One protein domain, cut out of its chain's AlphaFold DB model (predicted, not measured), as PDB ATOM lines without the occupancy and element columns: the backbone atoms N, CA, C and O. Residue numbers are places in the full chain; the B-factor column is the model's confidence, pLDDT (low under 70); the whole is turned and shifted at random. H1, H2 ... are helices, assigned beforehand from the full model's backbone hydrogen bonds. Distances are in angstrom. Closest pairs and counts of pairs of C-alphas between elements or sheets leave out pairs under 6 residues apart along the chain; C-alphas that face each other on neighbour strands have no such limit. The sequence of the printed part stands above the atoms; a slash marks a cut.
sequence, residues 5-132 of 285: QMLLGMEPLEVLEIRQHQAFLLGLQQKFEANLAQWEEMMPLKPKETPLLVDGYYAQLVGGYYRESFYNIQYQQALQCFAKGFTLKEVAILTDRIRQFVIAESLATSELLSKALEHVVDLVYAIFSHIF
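Overview. This is residues 5 to 132 of the 285 residues of an uncharacterized protein of Thiosulfativibrio zosterae (UniProt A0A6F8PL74). A long helical hairpin, H6 and H7, makes one side of this domain, and the other helices are arranged round it: H1 crosses the first part of H7 near the hairpin's turn, H3 runs past H6, and H5 packs on the last part of H7 at a steep slant. The short H4 lies in the middle, next to H5, while the long link of residues 43 to 56 loops round the end of the domain away from H1. The printed part has 128 residues with seven named helices, H1 to H7 in order along the chain, and no named strand; the class is all helix. The whole is compact, with a radius of gyration of the C-alphas of 14.1 A and spans of 40 by 29 by 22 A.

Along the chain. H1 covers residues 12 to 20, beginning at C-alpha 12 at (-113.380, -17.769, -36.675). H2 is residues 22 to 27, and H3, residues 29 to 42, is 20.1 A long from first to last C-alpha. After residues 43 to 56 comes H4, residues 57 to 61, with C-alpha 57 at (-107.627, -31.021, -53.310). H5, residues 68 to 84, measures 24.2 A, and H6, residues 88 to 107, measures 27.7 A. H7, residues 111 to 132, measures 31.4 A and ends at C-alpha 132 at (-109.811, -17.166, -65.016).

Arrangement. H7 is the hub, touching three helices. It forms a hairpin with H6, opposite ways at a shallow tilt of 13 degrees; the closest C-alphas, of Ser 106 and Ser 114, are 5.0 A apart. With residues 112 to 117 alone it touches H1, about perpendicular at 73 degrees, closest at the C-alphas of Glu 14 and Ala 116, 4.9 A. With residues 124 to 132 alone it touches H5, the same way at a steep tilt of 56 degrees, closest at the C-alphas of Ala 78 and Phe 128, 5.6 A. H4 touches H5, the closest C-alphas, of Gln 60 and Phe 70, being 5.8 A apart. H3 and H6 only just touch, with 3 pairs of C-alphas within 8 A, the closest those of Phe 32 and Phe 101 at 7.5 A. H2 and H6 are near each other; H3 and H5 are apart. Every O i to N i+4 pair is within hydrogen-bond range in H1, H2, H4, H5, H6 and H7, and 9 of 10 are in H3.

Size, cuts and confidence. The two C-alphas farthest apart, of Leu 13 and Pro 47, are 41.2 A apart. The printed part has no cut. The link from H3 to H4 is long, with 14 residues. The mean pLDDT of the printed part is 87.3; residues 5 to 9 and 44 to 49 are under 70.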
ATOM      1  N   GLN A   5    -108.516 -15.142 -45.530       45.69
ATOM      2  CA  GLN A   5    -109.636 -15.210 -44.585       45.69
ATOM      3  C   GLN A   5    -110.388 -13.873 -44.416       45.69
ATOM      4  O   GLN A   5    -111.598 -13.881 -44.230       45.69
ATOM      5  N   MET A   6    -109.709 -12.719 -44.526       43.97
ATOM      6  CA  MET A   6    -110.366 -11.401 -44.504       43.97
ATOM      7  C   MET A   6    -111.053 -11.050 -45.828       43.97
ATOM      8  O   MET A   6    -111.918 -10.181 -45.830       43.97
ATOM      9  N   LEU A   7    -110.687 -11.690 -46.944       47.47
ATOM     10  CA  LEU A   7    -111.251 -11.380 -48.263       47.47
ATOM     11  C   LEU A   7    -112.679 -11.921 -48.451       47.47
ATOM     12  O   LEU A   7    -113.351 -11.471 -49.372       47.47
ATOM     13  N   LEU A   8    -113.165 -12.813 -47.575       56.12
ATOM     14  CA  LEU A   8    -114.537 -13.346 -47.639       56.12
ATOM     15  C   LEU A   8    -115.285 -13.433 -46.304       56.12
ATOM     16  O   LEU A   8    -116.359 -14.019 -46.247       56.12
ATOM     17  N   GLY A   9    -114.767 -12.828 -45.233       62.69
ATOM     18  CA  GLY A   9    -115.551 -12.667 -44.004       62.69
ATOM     19  C   GLY A   9    -115.945 -13.972 -43.303       62.69
ATOM     20  O   GLY A   9    -116.893 -13.956 -42.526       62.69
ATOM     21  N   MET A  10    -115.227 -15.079 -43.543       78.56
ATOM     22  CA  MET A  10    -115.431 -16.308 -42.772       78.56
ATOM     23  C   MET A  10    -115.163 -16.042 -41.294       78.56
ATOM     24  O   MET A  10    -114.082 -15.571 -40.915       78.56
ATOM     25  N   GLU A  11    -116.131 -16.383 -40.454       83.81
ATOM     26  CA  GLU A  11    -115.993 -16.163 -39.024       83.81
ATOM     27  C   GLU A  11    -115.022 -17.187 -38.411       83.81
ATOM     28  O   GLU A  11    -114.986 -18.352 -38.821       83.81
ATOM     29  N   PRO A  12    -114.242 -16.818 -37.377       86.56
ATOM     30  CA  PRO A  12    -113.380 -17.769 -36.675       86.56
ATOM     31  C   PRO A  12    -114.128 -19.008 -36.158       86.56
ATOM     32  O   PRO A  12    -113.548 -20.093 -36.097       86.56
ATOM     33  N   LEU A  13    -115.410 -18.845 -35.810       90.56
ATOM     34  CA  LEU A  13    -116.295 -19.922 -35.373       90.56
ATOM     35  C   LEU A  13    -116.555 -20.942 -36.495       90.56
ATOM     36  O   LEU A  13    -116.498 -22.139 -36.246       90.56
ATOM     37  N   GLU A  14    -116.755 -20.485 -37.732       91.69
ATOM     38  CA  GLU A  14    -116.975 -21.348 -38.902       91.69
ATOM     39  C   GLU A  14    -115.735 -22.208 -39.194       91.69
ATOM     40  O   GLU A  14    -115.831 -23.413 -39.422       91.69
ATOM     41  N   VAL A  15    -114.537 -21.619 -39.102       91.25
ATOM     42  CA  VAL A  15    -113.272 -22.368 -39.240       91.25
ATOM     43  C   VAL A  15    -113.114 -23.405 -38.128       91.25
ATOM     44  O   VAL A  15    -112.628 -24.511 -38.375       91.25
ATOM     45  N   LEU A  16    -113.478 -23.045 -36.895       92.56
ATOM     46  CA  LEU A  16    -113.408 -23.954 -35.756       92.56
ATOM     47  C   LEU A  16    -114.362 -25.139 -35.937       92.56
ATOM     48  O   LEU A  16    -113.952 -26.271 -35.690       92.56
ATOM     49  N   GLU A  17    -115.576 -24.890 -36.419       95.19
ATOM     50  CA  GLU A  17    -116.590 -25.915 -36.675       95.19
ATOM     51  C   GLU A  17    -116.088 -26.970 -37.672       95.19
ATOM     52  O   GLU A  17    -116.187 -28.173 -37.418       95.19
ATOM     53  N   ILE A  18    -115.455 -26.527 -38.766       95.19
ATOM     54  CA  ILE A  18    -114.838 -27.423 -39.756       95.19
ATOM     55  C   ILE A  18    -113.740 -28.273 -39.110       95.19
ATOM     56  O   ILE A  18    -113.662 -29.478 -39.347       95.19
ATOM     57  N   ARG A  19    -112.897 -27.675 -38.256       94.38
ATOM     58  CA  ARG A  19    -111.820 -28.407 -37.565       94.38
ATOM     59  C   ARG A  19    -112.354 -29.450 -36.593       94.38
ATOM     60  O   ARG A  19    -111.792 -30.539 -36.520       94.38
ATOM     61  N   GLN A  20    -113.422 -29.137 -35.863       96.31
ATOM     62  CA  GLN A  20    -114.053 -30.081 -34.939       96.31
ATOM     63  C   GLN A  20    -114.606 -31.309 -35.672       96.31
ATOM     64  O   GLN A  20    -114.518 -32.421 -35.157       96.31
ATOM     65  N   HIS A  21    -115.086 -31.124 -36.904       97.06
ATOM     66  CA  HIS A  21    -115.647 -32.189 -37.735       97.06
ATOM     67  C   HIS A  21    -114.668 -32.748 -38.779       97.06
ATOM     68  O   HIS A  21    -115.065 -33.543 -39.629       97.06
ATOM     69  N   GLN A  22    -113.378 -32.401 -38.718       95.25
ATOM     70  CA  GLN A  22    -112.409 -32.746 -39.764       95.25
ATOM     71  C   GLN A  22    -112.312 -34.257 -40.022       95.25
ATOM     72  O   GLN A  22    -112.255 -34.680 -41.173       95.25
ATOM     73  N   ALA A  23    -112.315 -35.081 -38.970       95.69
ATOM     74  CA  ALA A  23    -112.238 -36.536 -39.116       95.69
ATOM     75  C   ALA A  23    -113.457 -37.111 -39.858       95.69
ATOM     76  O   ALA A  23    -113.302 -37.979 -40.715       95.69
ATOM     77  N   PHE A  24    -114.654 -36.591 -39.562       96.31
ATOM     78  CA  PHE A  24    -115.877 -36.934 -40.284       96.31
ATOM     79  C   PHE A  24    -115.764 -36.538 -41.760       96.31
ATOM     80  O   PHE A  24    -115.974 -37.376 -42.631       96.31
ATOM     81  N   LEU A  25    -115.352 -35.297 -42.040       96.75
ATOM     82  CA  LEU A  25    -115.240 -34.786 -43.407       96.75
ATOM     83  C   LEU A  25    -114.206 -35.556 -44.235       96.75
ATOM     84  O   LEU A  25    -114.484 -35.935 -45.365       96.75
ATOM     85  N   LEU A  26    -113.031 -35.851 -43.675       96.19
ATOM     86  CA  LEU A  26    -112.021 -36.667 -44.359       96.19
ATOM     87  C   LEU A  26    -112.523 -38.093 -44.633       96.19
ATOM     88  O   LEU A  26    -112.184 -38.672 -45.663       96.19
ATOM     89  N   GLY A  27    -113.384 -38.637 -43.767       96.12
ATOM     90  CA  GLY A  27    -114.048 -39.925 -43.983       96.12
ATOM     91  C   GLY A  27    -114.963 -39.967 -45.214       96.12
ATOM     92  O   GLY A  27    -115.249 -41.050 -45.723       96.12
ATOM     93  N   LEU A  28    -115.385 -38.811 -45.739       96.25
ATOM     94  CA  LEU A  28    -116.233 -38.711 -46.930       96.25
ATOM     95  C   LEU A  28    -115.442 -38.714 -48.249       96.25
ATOM     96  O   LEU A  28    -116.057 -38.716 -49.317       96.25
ATOM     97  N   GLN A  29    -114.103 -38.743 -48.212       95.81
ATOM     98  CA  GLN A  29    -113.266 -38.598 -49.408       95.81
ATOM     99  C   GLN A  29    -113.582 -39.630 -50.503       95.81
ATOM    100  O   GLN A  29    -113.767 -39.254 -51.656       95.81
ATOM    101  N   GLN A  30    -113.729 -40.912 -50.159       95.12
ATOM    102  CA  GLN A  30    -114.061 -41.945 -51.156       95.12
ATOM    103  C   GLN A  30    -115.422 -41.693 -51.817       95.12
ATOM    104  O   GLN A  30    -115.595 -41.906 -53.016       95.12
ATOM    105  N   LYS A  31    -116.400 -41.206 -51.043       95.94
ATOM    106  CA  LYS A  31    -117.725 -40.852 -51.561       95.94
ATOM    107  C   LYS A  31    -117.643 -39.628 -52.476       95.94
ATOM    108  O   LYS A  31    -118.326 -39.591 -53.497       95.94
ATOM    109  N   PHE A  32    -116.809 -38.650 -52.135       95.56
ATOM    110  CA  PHE A  32    -116.537 -37.490 -52.980       95.56
ATOM    111  C   PHE A  32    -115.902 -37.903 -54.316       95.56
ATOM    112  O   PHE A  32    -116.403 -37.520 -55.368       95.56
ATOM    113  N   GLU A  33    -114.866 -38.742 -54.288       92.75
ATOM    114  CA  GLU A  33    -114.183 -39.253 -55.486       92.75
ATOM    115  C   GLU A  33    -115.131 -40.054 -56.396       92.75
ATOM    116  O   GLU A  33    -115.110 -39.886 -57.615       92.75
ATOM    117  N   ALA A  34    -116.031 -40.856 -55.819       92.00
ATOM    118  CA  ALA A  34    -117.053 -41.571 -56.584       92.00
ATOM    119  C   ALA A  34    -118.053 -40.625 -57.279       92.00
ATOM    120  O   ALA A  34    -118.435 -40.865 -58.423       92.00
ATOM    121  N   ASN A  35    -118.468 -39.542 -56.611       92.19
ATOM    122  CA  ASN A  35    -119.332 -38.526 -57.220       92.19
ATOM    123  C   ASN A  35    -118.595 -37.729 -58.303       92.19
ATOM    124  O   ASN A  35    -119.175 -37.435 -59.344       92.19
ATOM    125  N   LEU A  36    -117.315 -37.418 -58.086       90.44
ATOM    126  CA  LEU A  36    -116.484 -36.704 -59.051       90.44
ATOM    127  C   LEU A  36    -116.409 -37.441 -60.391       90.44
ATOM    128  O   LEU A  36    -116.614 -36.815 -61.426       90.44
ATOM    129  N   ALA A  37    -116.197 -38.761 -60.369       85.44
ATOM    130  CA  ALA A  37    -116.176 -39.579 -61.582       85.44
ATOM    131  C   ALA A  37    -117.497 -39.480 -62.370       85.44
ATOM    132  O   ALA A  37    -117.489 -39.325 -63.588       85.44
ATOM    133  N   GLN A  38    -118.639 -39.476 -61.675       86.00
ATOM    134  CA  GLN A  38    -119.947 -39.286 -62.313       86.00
ATOM    135  C   GLN A  38    -120.109 -37.870 -62.880       86.00
ATOM    136  O   GLN A  38    -120.662 -37.688 -63.963       86.00
ATOM    137  N   TRP A  39    -119.639 -36.848 -62.163       87.19
ATOM    138  CA  TRP A  39    -119.703 -35.466 -62.639       87.19
ATOM    139  C   TRP A  39    -118.833 -35.250 -63.877       87.19
ATOM    140  O   TRP A  39    -119.252 -34.526 -64.779       87.19
ATOM    141  N   GLU A  40    -117.663 -35.887 -63.941       81.88
ATOM    142  CA  GLU A  40    -116.768 -35.855 -65.101       81.88
ATOM    143  C   GLU A  40    -117.450 -36.388 -66.365       81.88
ATOM    144  O   GLU A  40    -117.380 -35.734 -67.403       81.88
ATOM    145  N   GLU A  41    -118.166 -37.514 -66.275       79.81
ATOM    146  CA  GLU A  41    -118.912 -38.098 -67.404       79.81
ATOM    147  C   GLU A  41    -120.011 -37.168 -67.941       79.81
ATOM    148  O   GLU A  41    -120.339 -37.192 -69.128       79.81
ATOM    149  N   MET A  42    -120.591 -36.337 -67.073       77.81
ATOM    150  CA  MET A  42    -121.665 -35.406 -67.428       77.81
ATOM    151  C   MET A  42    -121.161 -34.071 -67.987       77.81
ATOM    152  O   MET A  42    -121.957 -33.284 -68.510       77.81
ATOM    153  N   MET A  43    -119.869 -33.773 -67.850       75.62
ATOM    154  CA  MET A  43    -119.280 -32.537 -68.351       75.62
ATOM    155  C   MET A  43    -118.754 -32.742 -69.780       75.62
ATOM    156  O   MET A  43    -118.204 -33.797 -70.090       75.62
ATOM    157  N   PRO A  44    -118.869 -31.741 -70.677       66.94
ATOM    158  CA  PRO A  44    -118.377 -31.825 -72.055       66.94
ATOM    159  C   PRO A  44    -116.841 -31.694 -72.120       66.94
ATOM    160  O   PRO A  44    -116.295 -30.874 -72.860       66.94
ATOM    161  N   LEU A  45    -116.123 -32.474 -71.311       65.00
ATOM    162  CA  LEU A  45    -114.675 -32.393 -71.192       65.00
ATOM    163  C   LEU A  45    -114.017 -33.119 -72.355       65.00
ATOM    164  O   LEU A  45    -114.403 -34.224 -72.734       65.00
ATOM    165  N   LYS A  46    -112.958 -32.520 -72.905       59.09
ATOM    166  CA  LYS A  46    -112.063 -33.268 -73.788       59.09
ATOM    167  C   LYS A  46    -111.392 -34.360 -72.947       59.09
ATOM    168  O   LYS A  46    -110.778 -34.006 -71.936       59.09
ATOM    169  N   PRO A  47    -111.457 -35.642 -73.344       52.06
ATOM    170  CA  PRO A  47    -110.747 -36.688 -72.628       52.06
ATOM    171  C   PRO A  47    -109.253 -36.352 -72.644       52.06
ATOM    172  O   PRO A  47    -108.657 -36.148 -73.703       52.06
ATOM    173  N   LYS A  48    -108.654 -36.226 -71.461       58.41
ATOM    174  CA  LYS A  48    -107.205 -36.092 -71.283       58.41
ATOM    175  C   LYS A  48    -106.783 -36.997 -70.136       58.41
ATOM    176  O   LYS A  48    -107.474 -37.062 -69.131       58.41
ATOM    177  N   GLU A  49    -105.616 -37.615 -70.284       64.69
ATOM    178  CA  GLU A  49    -105.009 -38.658 -69.433       64.69
ATOM    179  C   GLU A  49    -104.736 -38.263 -67.964       64.69
ATOM    180  O   GLU A  49    -104.137 -39.025 -67.216       64.69
ATOM    181  N   THR A  50    -105.144 -37.068 -67.533       70.06
ATOM    182  CA  THR A  50    -104.874 -36.529 -66.193       70.06
ATOM    183  C   THR A  50    -106.158 -36.468 -65.363       70.06
ATOM    184  O   THR A  50    -107.203 -36.143 -65.933       70.06
ATOM    185  N   PRO A  51    -106.110 -36.686 -64.036       82.75
ATOM    186  CA  PRO A  51    -107.267 -36.510 -63.150       82.75
ATOM    187  C   PRO A  51    -107.916 -35.121 -63.287       82.75
ATOM    188  O   PRO A  51    -107.253 -34.169 -63.717       82.75
ATOM    189  N   LEU A  52    -109.206 -34.969 -62.962       86.06
ATOM    190  CA  LEU A  52    -109.846 -33.645 -62.950       86.06
ATOM    191  C   LEU A  52    -109.308 -32.771 -61.822       86.06
ATOM    192  O   LEU A  52    -109.026 -31.594 -62.062       86.06
ATOM    193  N   LEU A  53    -109.143 -33.341 -60.629       90.88
ATOM    194  CA  LEU A  53    -108.649 -32.632 -59.455       90.88
ATOM    195  C   LEU A  53    -107.159 -32.889 -59.212       90.88
ATOM    196  O   LEU A  53    -106.649 -33.957 -59.536       90.88
ATOM    197  N   VAL A  54    -106.465 -31.901 -58.658       91.31
ATOM    198  CA  VAL A  54    -105.078 -32.022 -58.197       91.31
ATOM    199  C   VAL A  54    -105.012 -32.837 -56.905       91.31
ATOM    200  O   VAL A  54    -105.964 -32.870 -56.116       91.31
ATOM    201  N   ASP A  55    -103.868 -33.470 -56.661       90.06
ATOM    202  CA  ASP A  55    -103.658 -34.279 -55.462       90.06
ATOM    203  C   ASP A  55    -103.892 -33.466 -54.181       90.06
ATOM    204  O   ASP A  55    -103.449 -32.324 -54.035       90.06
ATOM    205  N   GLY A  56    -104.613 -34.060 -53.228       90.62
ATOM    206  CA  GLY A  56    -104.918 -33.424 -51.945       90.62
ATOM    207  C   GLY A  56    -105.968 -32.307 -52.002       90.62
ATOM    208  O   GLY A  56    -106.233 -31.697 -50.963       90.62
ATOM    209  N   TYR A  57    -106.603 -32.061 -53.157       94.50
ATOM    210  CA  TYR A  57    -107.627 -31.021 -53.310       94.50
ATOM    211  C   TYR A  57    -108.743 -31.131 -52.263       94.50
ATOM    212  O   TYR A  57    -109.027 -30.168 -51.549       94.50
ATOM    213  N   TYR A  58    -109.338 -32.321 -52.126       95.38
ATOM    214  CA  TYR A  58    -110.438 -32.546 -51.187       95.38
ATOM    215  C   TYR A  58    -110.013 -32.302 -49.733       95.38
ATOM    216  O   TYR A  58    -110.685 -31.585 -48.998       95.38
ATOM    217  N   ALA A  59    -108.852 -32.826 -49.334       94.00
ATOM    218  CA  ALA A  59    -108.331 -32.655 -47.982       94.00
ATOM    219  C   ALA A  59    -108.078 -31.178 -47.629       94.00
ATOM    220  O   ALA A  59    -108.307 -30.774 -46.490       94.00
ATOM    221  N   GLN A  60    -107.642 -30.354 -48.589       93.56
ATOM    222  CA  GLN A  60    -107.513 -28.908 -48.375       93.56
ATOM    223  C   GLN A  60    -108.868 -28.208 -48.295       93.56
ATOM    224  O   GLN A  60    -109.030 -27.310 -47.467       93.56
ATOM    225  N   LEU A  61    -109.846 -28.623 -49.108       94.38
ATOM    226  CA  LEU A  61    -111.203 -28.078 -49.083       94.38
ATOM    227  C   LEU A  61    -111.830 -28.220 -47.688       94.38
ATOM    228  O   LEU A  61    -112.317 -27.245 -47.119       94.38
ATOM    229  N   VAL A  62    -111.744 -29.410 -47.093       94.62
ATOM    230  CA  VAL A  62    -112.372 -29.716 -45.795       94.62
ATOM    231  C   VAL A  62    -111.422 -29.600 -44.597       94.62
ATOM    232  O   VAL A  62    -111.758 -29.992 -43.482       94.62
ATOM    233  N   GLY A  63    -110.210 -29.083 -44.807       89.94
ATOM    234  CA  GLY A  63    -109.131 -29.162 -43.821       89.94
ATOM    235  C   GLY A  63    -109.202 -28.147 -42.676       89.94
ATOM    236  O   GLY A  63    -108.522 -28.326 -41.669       89.94
ATOM    237  N   GLY A  64    -109.963 -27.055 -42.809       87.88
ATOM    238  CA  GLY A  64    -110.053 -26.011 -41.777       87.88
ATOM    239  C   GLY A  64    -108.789 -25.142 -41.618       87.88
ATOM    240  O   GLY A  64    -108.655 -24.397 -40.639       87.88
ATOM    241  N   TYR A  65    -107.844 -25.205 -42.561       86.19
ATOM    242  CA  TYR A  65    -106.610 -24.405 -42.576       86.19
ATOM    243  C   TYR A  65    -106.473 -23.611 -43.883       86.19
ATOM    244  O   TYR A  65    -105.642 -23.896 -44.738       86.19
ATOM    245  N   TYR A  66    -107.283 -22.561 -44.012       86.81
ATOM    246  CA  TYR A  66    -107.365 -21.725 -45.215       86.81
ATOM    247  C   TYR A  66    -106.292 -20.629 -45.234       86.81
ATOM    248  O   TYR A  66    -106.554 -19.468 -44.919       86.81
ATOM    249  N   ARG A  67    -105.052 -21.030 -45.530       81.75
ATOM    250  CA  ARG A  67    -103.875 -20.151 -45.670       81.75
ATOM    251  C   ARG A  67    -103.237 -20.325 -47.055       81.75
ATOM    252  O   ARG A  67    -103.896 -20.758 -47.993       81.75
ATOM    253  N   GLU A  68    -101.955 -19.998 -47.178       76.62
ATOM    254  CA  GLU A  68    -101.175 -20.094 -48.418       76.62
ATOM    255  C   GLU A  68    -101.247 -21.483 -49.074       76.62
ATOM    256  O   GLU A  68    -101.480 -21.570 -50.272       76.62
ATOM    257  N   SER A  69    -101.172 -22.575 -48.303       82.50
ATOM    258  CA  SER A  69    -101.289 -23.938 -48.851       82.50
ATOM    259  C   SER A  69    -102.631 -24.197 -49.538       82.50
ATOM    260  O   SER A  69    -102.669 -24.807 -50.603       82.50
ATOM    261  N   PHE A  70    -103.726 -23.710 -48.948       87.62
ATOM    262  CA  PHE A  70    -105.058 -23.829 -49.529       87.62
ATOM    263  C   PHE A  70    -105.133 -23.048 -50.838       87.62
ATOM    264  O   PHE A  70    -105.545 -23.600 -51.855       87.62
ATOM    265  N   TYR A  71    -104.681 -21.793 -50.821       83.38
ATOM    266  CA  TYR A  71    -104.662 -20.949 -52.010       83.38
ATOM    267  C   TYR A  71    -103.830 -21.567 -53.140       83.38
ATOM    268  O   TYR A  71    -104.310 -21.633 -54.267       83.38
ATOM    269  N   ASN A  72    -102.644 -22.098 -52.836       82.69
ATOM    270  CA  ASN A  72    -101.778 -22.748 -53.821       82.69
ATOM    271  C   ASN A  72    -102.470 -23.950 -54.478       82.69
ATOM    272  O   ASN A  72    -102.441 -24.082 -55.698       82.69
ATOM    273  N   ILE A  73    -103.163 -24.791 -53.701       89.44
ATOM    274  CA  ILE A  73    -103.955 -25.901 -54.257       89.44
ATOM    275  C   ILE A  73    -105.069 -25.383 -55.176       89.44
ATOM    276  O   ILE A  73    -105.233 -25.909 -56.276       89.44
ATOM    277  N   GLN A  74    -105.802 -24.339 -54.772       90.12
ATOM    278  CA  GLN A  74    -106.847 -23.752 -55.622       90.12
ATOM    279  C   GLN A  74    -106.264 -23.137 -56.901       90.12
ATOM    280  O   GLN A  74    -106.846 -23.267 -57.978       90.12
ATOM    281  N   TYR A  75    -105.088 -22.519 -56.806       85.69
ATOM    282  CA  TYR A  75    -104.378 -21.945 -57.941       85.69
ATOM    283  C   TYR A  75    -103.928 -23.022 -58.936       85.69
ATOM    284  O   TYR A  75    -104.221 -22.926 -60.129       85.69
ATOM    285  N   GLN A  76    -103.296 -24.094 -58.447       86.38
ATOM    286  CA  GLN A  76    -102.926 -25.250 -59.267       86.38
ATOM    287  C   GLN A  76    -104.148 -25.901 -59.918       86.38
ATOM    288  O   GLN A  76    -104.118 -26.236 -61.103       86.38
ATOM    289  N   GLN A  77    -105.248 -26.022 -59.175       91.62
ATOM    290  CA  GLN A  77    -106.486 -26.557 -59.722       91.62
ATOM    291  C   GLN A  77    -107.037 -25.682 -60.857       91.62
ATOM    292  O   GLN A  77    -107.416 -26.205 -61.906       91.62
ATOM    293  N   ALA A  78    -107.052 -24.358 -60.687       89.69
ATOM    294  CA  ALA A  78    -107.509 -23.434 -61.721       89.69
ATOM    295  C   ALA A  78    -106.639 -23.514 -62.989       89.69
ATOM    296  O   ALA A  78    -107.176 -23.554 -64.101       89.69
ATOM    297  N   LEU A  79    -105.313 -23.619 -62.835       84.56
ATOM    298  CA  LEU A  79    -104.382 -23.853 -63.945       84.56
ATOM    299  C   LEU A  79    -104.678 -25.166 -64.679       84.56
ATOM    300  O   LEU A  79    -104.742 -25.186 -65.910       84.56
ATOM    301  N   GLN A  80    -104.904 -26.252 -63.938       86.94
ATOM    302  CA  GLN A  80    -105.230 -27.556 -64.508       86.94
ATOM    303  C   GLN A  80    -106.550 -27.521 -65.291       86.94
ATOM    304  O   GLN A  80    -106.605 -28.000 -66.427       86.94
ATOM    305  N   CYS A  81    -107.597 -26.914 -64.726       87.81
ATOM    306  CA  CYS A  81    -108.875 -26.710 -65.413       87.81
ATOM    307  C   CYS A  81    -108.679 -25.922 -66.716       87.81
ATOM    308  O   CYS A  81    -109.136 -26.345 -67.780       87.81
ATOM    309  N   PHE A  82    -107.936 -24.818 -66.669       84.69
ATOM    310  CA  PHE A  82    -107.665 -24.009 -67.853       84.69
ATOM    311  C   PHE A  82    -106.854 -24.760 -68.920       84.69
ATOM    312  O   PHE A  82    -107.198 -24.715 -70.100       84.69
ATOM    313  N   ALA A  83    -105.836 -25.534 -68.533       80.31
ATOM    314  CA  ALA A  83    -105.058 -26.377 -69.449       80.31
ATOM    315  C   ALA A  83    -105.890 -27.516 -70.082       80.31
ATOM    316  O   ALA A  83    -105.616 -27.977 -71.201       80.31
ATOM    317  N   LYS A  84    -106.937 -27.972 -69.387       81.50
ATOM    318  CA  LYS A  84    -107.950 -28.897 -69.920       81.50
ATOM    319  C   LYS A  84    -108.973 -28.206 -70.831       81.50
ATOM    320  O   LYS A  84    -109.704 -28.897 -71.534       81.50
ATOM    321  N   GLY A  85    -108.951 -26.876 -70.911       83.12
ATOM    322  CA  GLY A  85    -109.815 -26.079 -71.777       83.12
ATOM    323  C   GLY A  85    -111.144 -25.694 -71.137       83.12
ATOM    324  O   GLY A  85    -112.059 -25.333 -71.870       83.12
ATOM    325  N   PHE A  86    -111.250 -25.767 -69.807       87.00
ATOM    326  CA  PHE A  86    -112.433 -25.289 -69.104       87.00
ATOM    327  C   PHE A  86    -112.614 -23.791 -69.347       87.00
ATOM    328  O   PHE A  86    -111.657 -23.020 -69.434       87.00
ATOM    329  N   THR A  87    -113.870 -23.387 -69.390       88.62
ATOM    330  CA  THR A  87    -114.353 -22.018 -69.292       88.62
ATOM    331  C   THR A  87    -114.730 -21.704 -67.844       88.62
ATOM    332  O   THR A  87    -114.968 -22.603 -67.034       88.62
ATOM    333  N   LEU A  88    -114.866 -20.416 -67.514       90.31
ATOM    334  CA  LEU A  88    -115.345 -20.004 -66.189       90.31
ATOM    335  C   LEU A  88    -116.741 -20.578 -65.875       90.31
ATOM    336  O   LEU A  88    -117.032 -20.906 -64.730       90.31
ATOM    337  N   LYS A  89    -117.591 -20.756 -66.895       90.75
ATOM    338  CA  LYS A  89    -118.913 -21.375 -66.741       90.75
ATOM    339  C   LYS A  89    -118.808 -22.837 -66.300       90.75
ATOM    340  O   LYS A  89    -119.553 -23.261 -65.426       90.75
ATOM    341  N   GLU A  90    -117.909 -23.607 -66.903       90.06
ATOM    342  CA  GLU A  90    -117.718 -25.023 -66.553       90.06
ATOM    343  C   GLU A  90    -117.110 -25.179 -65.162       90.06
ATOM    344  O   GLU A  90    -117.539 -26.039 -64.397       90.06
ATOM    345  N   VAL A  91    -116.187 -24.289 -64.796       91.31
ATOM    346  CA  VAL A  91    -115.704 -24.176 -63.417       91.31
ATOM    347  C   VAL A  91    -116.851 -23.886 -62.452       91.31
ATOM    348  O   VAL A  91    -116.961 -24.572 -61.445       91.31
ATOM    349  N   ALA A  92    -117.728 -22.925 -62.759       92.62
ATOM    350  CA  ALA A  92    -118.865 -22.604 -61.898       92.62
ATOM    351  C   ALA A  92    -119.774 -23.822 -61.672       92.62
ATOM    352  O   ALA A  92    -120.220 -24.056 -60.553       92.62
ATOM    353  N   ILE A  93    -120.002 -24.628 -62.717       91.81
ATOM    354  CA  ILE A  93    -120.767 -25.877 -62.614       91.81
ATOM    355  C   ILE A  93    -120.046 -26.877 -61.703       91.81
ATOM    356  O   ILE A  93    -120.679 -27.449 -60.821       91.81
ATOM    357  N   LEU A  94    -118.735 -27.084 -61.880       91.75
ATOM    358  CA  LEU A  94    -117.950 -27.969 -61.012       91.75
ATOM    359  C   LEU A  94    -118.008 -27.514 -59.549       91.75
ATOM    360  O   LEU A  94    -118.267 -28.324 -58.661       91.75
ATOM    361  N   THR A  95    -117.810 -26.223 -59.294       93.81
ATOM    362  CA  THR A  95    -117.854 -25.671 -57.941       93.81
ATOM    363  C   THR A  95    -119.247 -25.800 -57.320       93.81
ATOM    364  O   THR A  95    -119.350 -26.140 -56.145       93.81
ATOM    365  N   ASP A  96    -120.320 -25.636 -58.098       94.00
ATOM    366  CA  ASP A  96    -121.694 -25.858 -57.630       94.00
ATOM    367  C   ASP A  96    -121.973 -27.332 -57.286       94.00
ATOM    368  O   ASP A  96    -122.604 -27.624 -56.272       94.00
ATOM    369  N   ARG A  97    -121.436 -28.288 -58.057       94.31
ATOM    370  CA  ARG A  97    -121.514 -29.722 -57.710       94.31
ATOM    371  C   ARG A  97    -120.801 -30.031 -56.399       94.31
ATOM    372  O   ARG A  97    -121.354 -30.728 -55.548       94.31
ATOM    373  N   ILE A  98    -119.609 -29.468 -56.213       95.06
ATOM    374  CA  ILE A  98    -118.864 -29.578 -54.955       95.06
ATOM    375  C   ILE A  98    -119.678 -28.965 -53.807       95.06
ATOM    376  O   ILE A  98    -119.786 -29.596 -52.758       95.06
ATOM    377  N   ARG A  99    -120.300 -27.794 -54.015       95.56
ATOM    378  CA  ARG A  99    -121.180 -27.139 -53.033       95.56
ATOM    379  C   ARG A  99    -122.326 -28.059 -52.613       95.56
ATOM    380  O   ARG A  99    -122.511 -28.304 -51.426       95.56
ATOM    381  N   GLN A 100    -123.063 -28.598 -53.584       95.19
ATOM    382  CA  GLN A 100    -124.190 -29.502 -53.337       95.19
ATOM    383  C   GLN A 100    -123.761 -30.721 -52.517       95.19
ATOM    384  O   GLN A 100    -124.454 -31.094 -51.574       95.19
ATOM    385  N   PHE A 101    -122.602 -31.303 -52.837       96.00
ATOM    386  CA  PHE A 101    -122.048 -32.417 -52.074       96.00
ATOM    387  C   PHE A 101    -121.745 -32.019 -50.627       96.00
ATOM    388  O   PHE A 101    -122.255 -32.651 -49.706       96.00
ATOM    389  N   VAL A 102    -120.948 -30.967 -50.401       94.69
ATOM    390  CA  VAL A 102    -120.533 -30.618 -49.032       94.69
ATOM    391  C   VAL A 102    -121.718 -30.206 -48.163       94.69
ATOM    392  O   VAL A 102    -121.753 -30.594 -47.000       94.69
ATOM    393  N   ILE A 103    -122.715 -29.508 -48.719       93.88
ATOM    394  CA  ILE A 103    -123.948 -29.138 -48.007       93.88
ATOM    395  C   ILE A 103    -124.751 -30.388 -47.641       93.88
ATOM    396  O   ILE A 103    -125.150 -30.542 -46.488       93.88
ATOM    397  N   ALA A 104    -124.968 -31.300 -48.594       94.88
ATOM    398  CA  ALA A 104    -125.768 -32.500 -48.356       94.88
ATOM    399  C   ALA A 104    -125.179 -33.379 -47.243       94.88
ATOM    400  O   ALA A 104    -125.919 -33.885 -46.401       94.88
ATOM    401  N   GLU A 105    -123.853 -33.530 -47.209       95.06
ATOM    402  CA  GLU A 105    -123.191 -34.367 -46.205       95.06
ATOM    403  C   GLU A 105    -123.062 -33.685 -44.833       95.06
ATOM    404  O   GLU A 105    -123.068 -34.357 -43.802       95.06
ATOM    405  N   SER A 106    -122.950 -32.357 -44.789       93.88
ATOM    406  CA  SER A 106    -122.733 -31.628 -43.532       93.88
ATOM    407  C   SER A 106    -124.015 -31.179 -42.839       93.88
ATOM    408  O   SER A 106    -124.026 -31.109 -41.612       93.88
ATOM    409  N   LEU A 107    -125.107 -30.936 -43.574       91.75
ATOM    410  CA  LEU A 107    -126.358 -30.418 -43.010       91.75
ATOM    411  C   LEU A 107    -126.967 -31.354 -41.959       91.75
ATOM    412  O   LEU A 107    -127.479 -30.893 -40.944       91.75
ATOM    413  N   ALA A 108    -126.871 -32.668 -42.172       88.62
ATOM    414  CA  ALA A 108    -127.331 -33.666 -41.204       88.62
ATOM    415  C   ALA A 108    -126.490 -33.688 -39.912       88.62
ATOM    416  O   ALA A 108    -126.928 -34.243 -38.906       88.62
ATOM    417  N   THR A 109    -125.290 -33.105 -39.949       91.69
ATOM    418  CA  THR A 109    -124.353 -33.051 -38.823       91.69
ATOM    419  C   THR A 109    -124.483 -31.734 -38.059       91.69
ATOM    420  O   THR A 109    -124.620 -31.745 -36.839       91.69
ATOM    421  N   SER A 110    -124.434 -30.600 -38.763       94.12
ATOM    422  CA  SER A 110    -124.487 -29.259 -38.171       94.12
ATOM    423  C   SER A 110    -124.842 -28.218 -39.239       94.12
ATOM    424  O   SER A 110    -124.221 -28.162 -40.303       94.12
ATOM    425  N   GLU A 111    -125.820 -27.353 -38.951       94.50
ATOM    426  CA  GLU A 111    -126.166 -26.221 -39.827       94.50
ATOM    427  C   GLU A 111    -124.992 -25.245 -39.972       94.50
ATOM    428  O   GLU A 111    -124.719 -24.755 -41.069       94.50
ATOM    429  N   LEU A 112    -124.253 -25.007 -38.880       94.44
ATOM    430  CA  LEU A 112    -123.069 -24.151 -38.891       94.44
ATOM    431  C   LEU A 112    -121.956 -24.759 -39.749       94.44
ATOM    432  O   LEU A 112    -121.297 -24.030 -40.485       94.44
ATOM    433  N   LEU A 113    -121.773 -26.083 -39.697       95.62
ATOM    434  CA  LEU A 113    -120.792 -26.775 -40.530       95.62
ATOM    435  C   LEU A 113    -121.138 -26.654 -42.018       95.62
ATOM    436  O   LEU A 113    -120.254 -26.386 -42.831       95.62
ATOM    437  N   SER A 114    -122.417 -26.817 -42.360       95.56
ATOM    438  CA  SER A 114    -122.905 -26.661 -43.732       95.56
ATOM    439  C   SER A 114    -122.657 -25.260 -44.270       95.56
ATOM    440  O   SER A 114    -122.011 -25.102 -45.308       95.56
ATOM    441  N   LYS A 115    -123.042 -24.237 -43.501       94.00
ATOM    442  CA  LYS A 115    -122.763 -22.837 -43.833       94.00
ATOM    443  C   LYS A 115    -121.259 -22.567 -43.981       94.00
ATOM    444  O   LYS A 115    -120.830 -21.916 -44.930       94.00
ATOM    445  N   ALA A 116    -120.445 -23.092 -43.066       93.94
ATOM    446  CA  ALA A 116    -118.999 -22.915 -43.103       93.94
ATOM    447  C   ALA A 116    -118.379 -23.518 -44.375       93.94
ATOM    448  O   ALA A 116    -117.538 -22.885 -45.012       93.94
ATOM    449  N   LEU A 117    -118.800 -24.721 -44.779       95.25
ATOM    450  CA  LEU A 117    -118.317 -25.364 -46.004       95.25
ATOM    451  C   LEU A 117    -118.826 -24.666 -47.269       95.25
ATOM    452  O   LEU A 117    -118.076 -24.576 -48.239       95.25
ATOM    453  N   GLU A 118    -120.045 -24.126 -47.257       94.19
ATOM    454  CA  GLU A 118    -120.554 -23.283 -48.342       94.19
ATOM    455  C   GLU A 118    -119.661 -22.051 -48.552       94.19
ATOM    456  O   GLU A 118    -119.178 -21.837 -49.665       94.19
ATOM    457  N   HIS A 119    -119.325 -21.320 -47.482       93.19
ATOM    458  CA  HIS A 119    -118.397 -20.185 -47.552       93.19
ATOM    459  C   HIS A 119    -117.009 -20.580 -48.081       93.19
ATOM    460  O   HIS A 119    -116.381 -19.828 -48.831       93.19
ATOM    461  N   VAL A 120    -116.510 -21.768 -47.725       93.69
ATOM    462  CA  VAL A 120    -115.232 -22.268 -48.255       93.69
ATOM    463  C   VAL A 120    -115.328 -22.534 -49.756       93.69
ATOM    464  O   VAL A 120    -114.403 -22.206 -50.498       93.69
ATOM    465  N   VAL A 121    -116.435 -23.104 -50.229       95.00
ATOM    466  CA  VAL A 121    -116.656 -23.338 -51.660       95.00
ATOM    467  C   VAL A 121    -116.817 -22.017 -52.423       95.00
ATOM    468  O   VAL A 121    -116.289 -21.882 -53.528       95.00
ATOM    469  N   ASP A 122    -117.441 -21.004 -51.821       92.19
ATOM    470  CA  ASP A 122    -117.489 -19.649 -52.378       92.19
ATOM    471  C   ASP A 122    -116.093 -19.024 -52.477       92.19
ATOM    472  O   ASP A 122    -115.766 -18.390 -53.484       92.19
ATOM    473  N   LEU A 123    -115.226 -19.269 -51.487       89.19
ATOM    474  CA  LEU A 123    -113.818 -18.877 -51.541       89.19
ATOM    475  C   LEU A 123    -113.066 -19.554 -52.681       89.19
ATOM    476  O   LEU A 123    -112.327 -18.883 -53.405       89.19
ATOM    477  N   VAL A 124    -113.276 -20.853 -52.879       92.25
ATOM    478  CA  VAL A 124    -112.735 -21.565 -54.041       92.25
ATOM    479  C   VAL A 124    -113.199 -20.901 -55.336       92.25
ATOM    480  O   VAL A 124    -112.369 -20.567 -56.183       92.25
ATOM    481  N   TYR A 125    -114.504 -20.651 -55.483       92.75
ATOM    482  CA  TYR A 125    -115.041 -20.026 -56.688       92.75
ATOM    483  C   TYR A 125    -114.462 -18.628 -56.926       92.75
ATOM    484  O   TYR A 125    -114.103 -18.299 -58.056       92.75
ATOM    485  N   ALA A 126    -114.323 -17.811 -55.879       87.94
ATOM    486  CA  ALA A 126    -113.736 -16.479 -55.974       87.94
ATOM    487  C   ALA A 126    -112.281 -16.533 -56.468       87.94
ATOM    488  O   ALA A 126    -111.912 -15.774 -57.367       87.94
ATOM    489  N   ILE A 127    -111.477 -17.467 -55.943       86.62
ATOM    490  CA  ILE A 127    -110.096 -17.690 -56.397       86.62
ATOM    491  C   ILE A 127    -110.079 -18.099 -57.873       86.62
ATOM    492  O   ILE A 127    -109.340 -17.513 -58.665       86.62
ATOM    493  N   PHE A 128    -110.916 -19.057 -58.277       90.00
ATOM    494  CA  PHE A 128    -110.961 -19.502 -59.671       90.00
ATOM    495  C   PHE A 128    -111.432 -18.388 -60.600       90.00
ATOM    496  O   PHE A 128    -110.827 -18.179 -61.645       90.00
ATOM    497  N   SER A 129    -112.481 -17.657 -60.225       87.81
ATOM    498  CA  SER A 129    -113.006 -16.526 -60.992       87.81
ATOM    499  C   SER A 129    -111.937 -15.459 -61.202       87.81
ATOM    500  O   SER A 129    -111.735 -15.006 -62.330       87.81
ATOM    501  N   HIS A 130    -111.182 -15.129 -60.149       82.75
ATOM    502  CA  HIS A 130    -110.044 -14.224 -60.250       82.75
ATOM    503  C   HIS A 130    -109.010 -14.747 -61.257       82.75
ATOM    504  O   HIS A 130    -108.702 -14.054 -62.221       82.75
ATOM    505  N   ILE A 131    -108.542 -15.989 -61.102       83.56
ATOM    506  CA  ILE A 131    -107.521 -16.594 -61.972       83.56
ATOM    507  C   ILE A 131    -107.995 -16.696 -63.431       83.56
ATOM    508  O   ILE A 131    -107.272 -16.327 -64.351       83.56
ATOM    509  N   PHE A 132    -109.231 -17.126 -63.672       86.75
ATOM    510  CA  PHE A 132    -109.811 -17.166 -65.016       86.75
ATOM    511  C   PHE A 132    -109.988 -15.762 -65.606       86.75
ATOM    512  O   PHE A 132    -109.814 -15.575 -66.811       86.75
TER     513      PHE A 132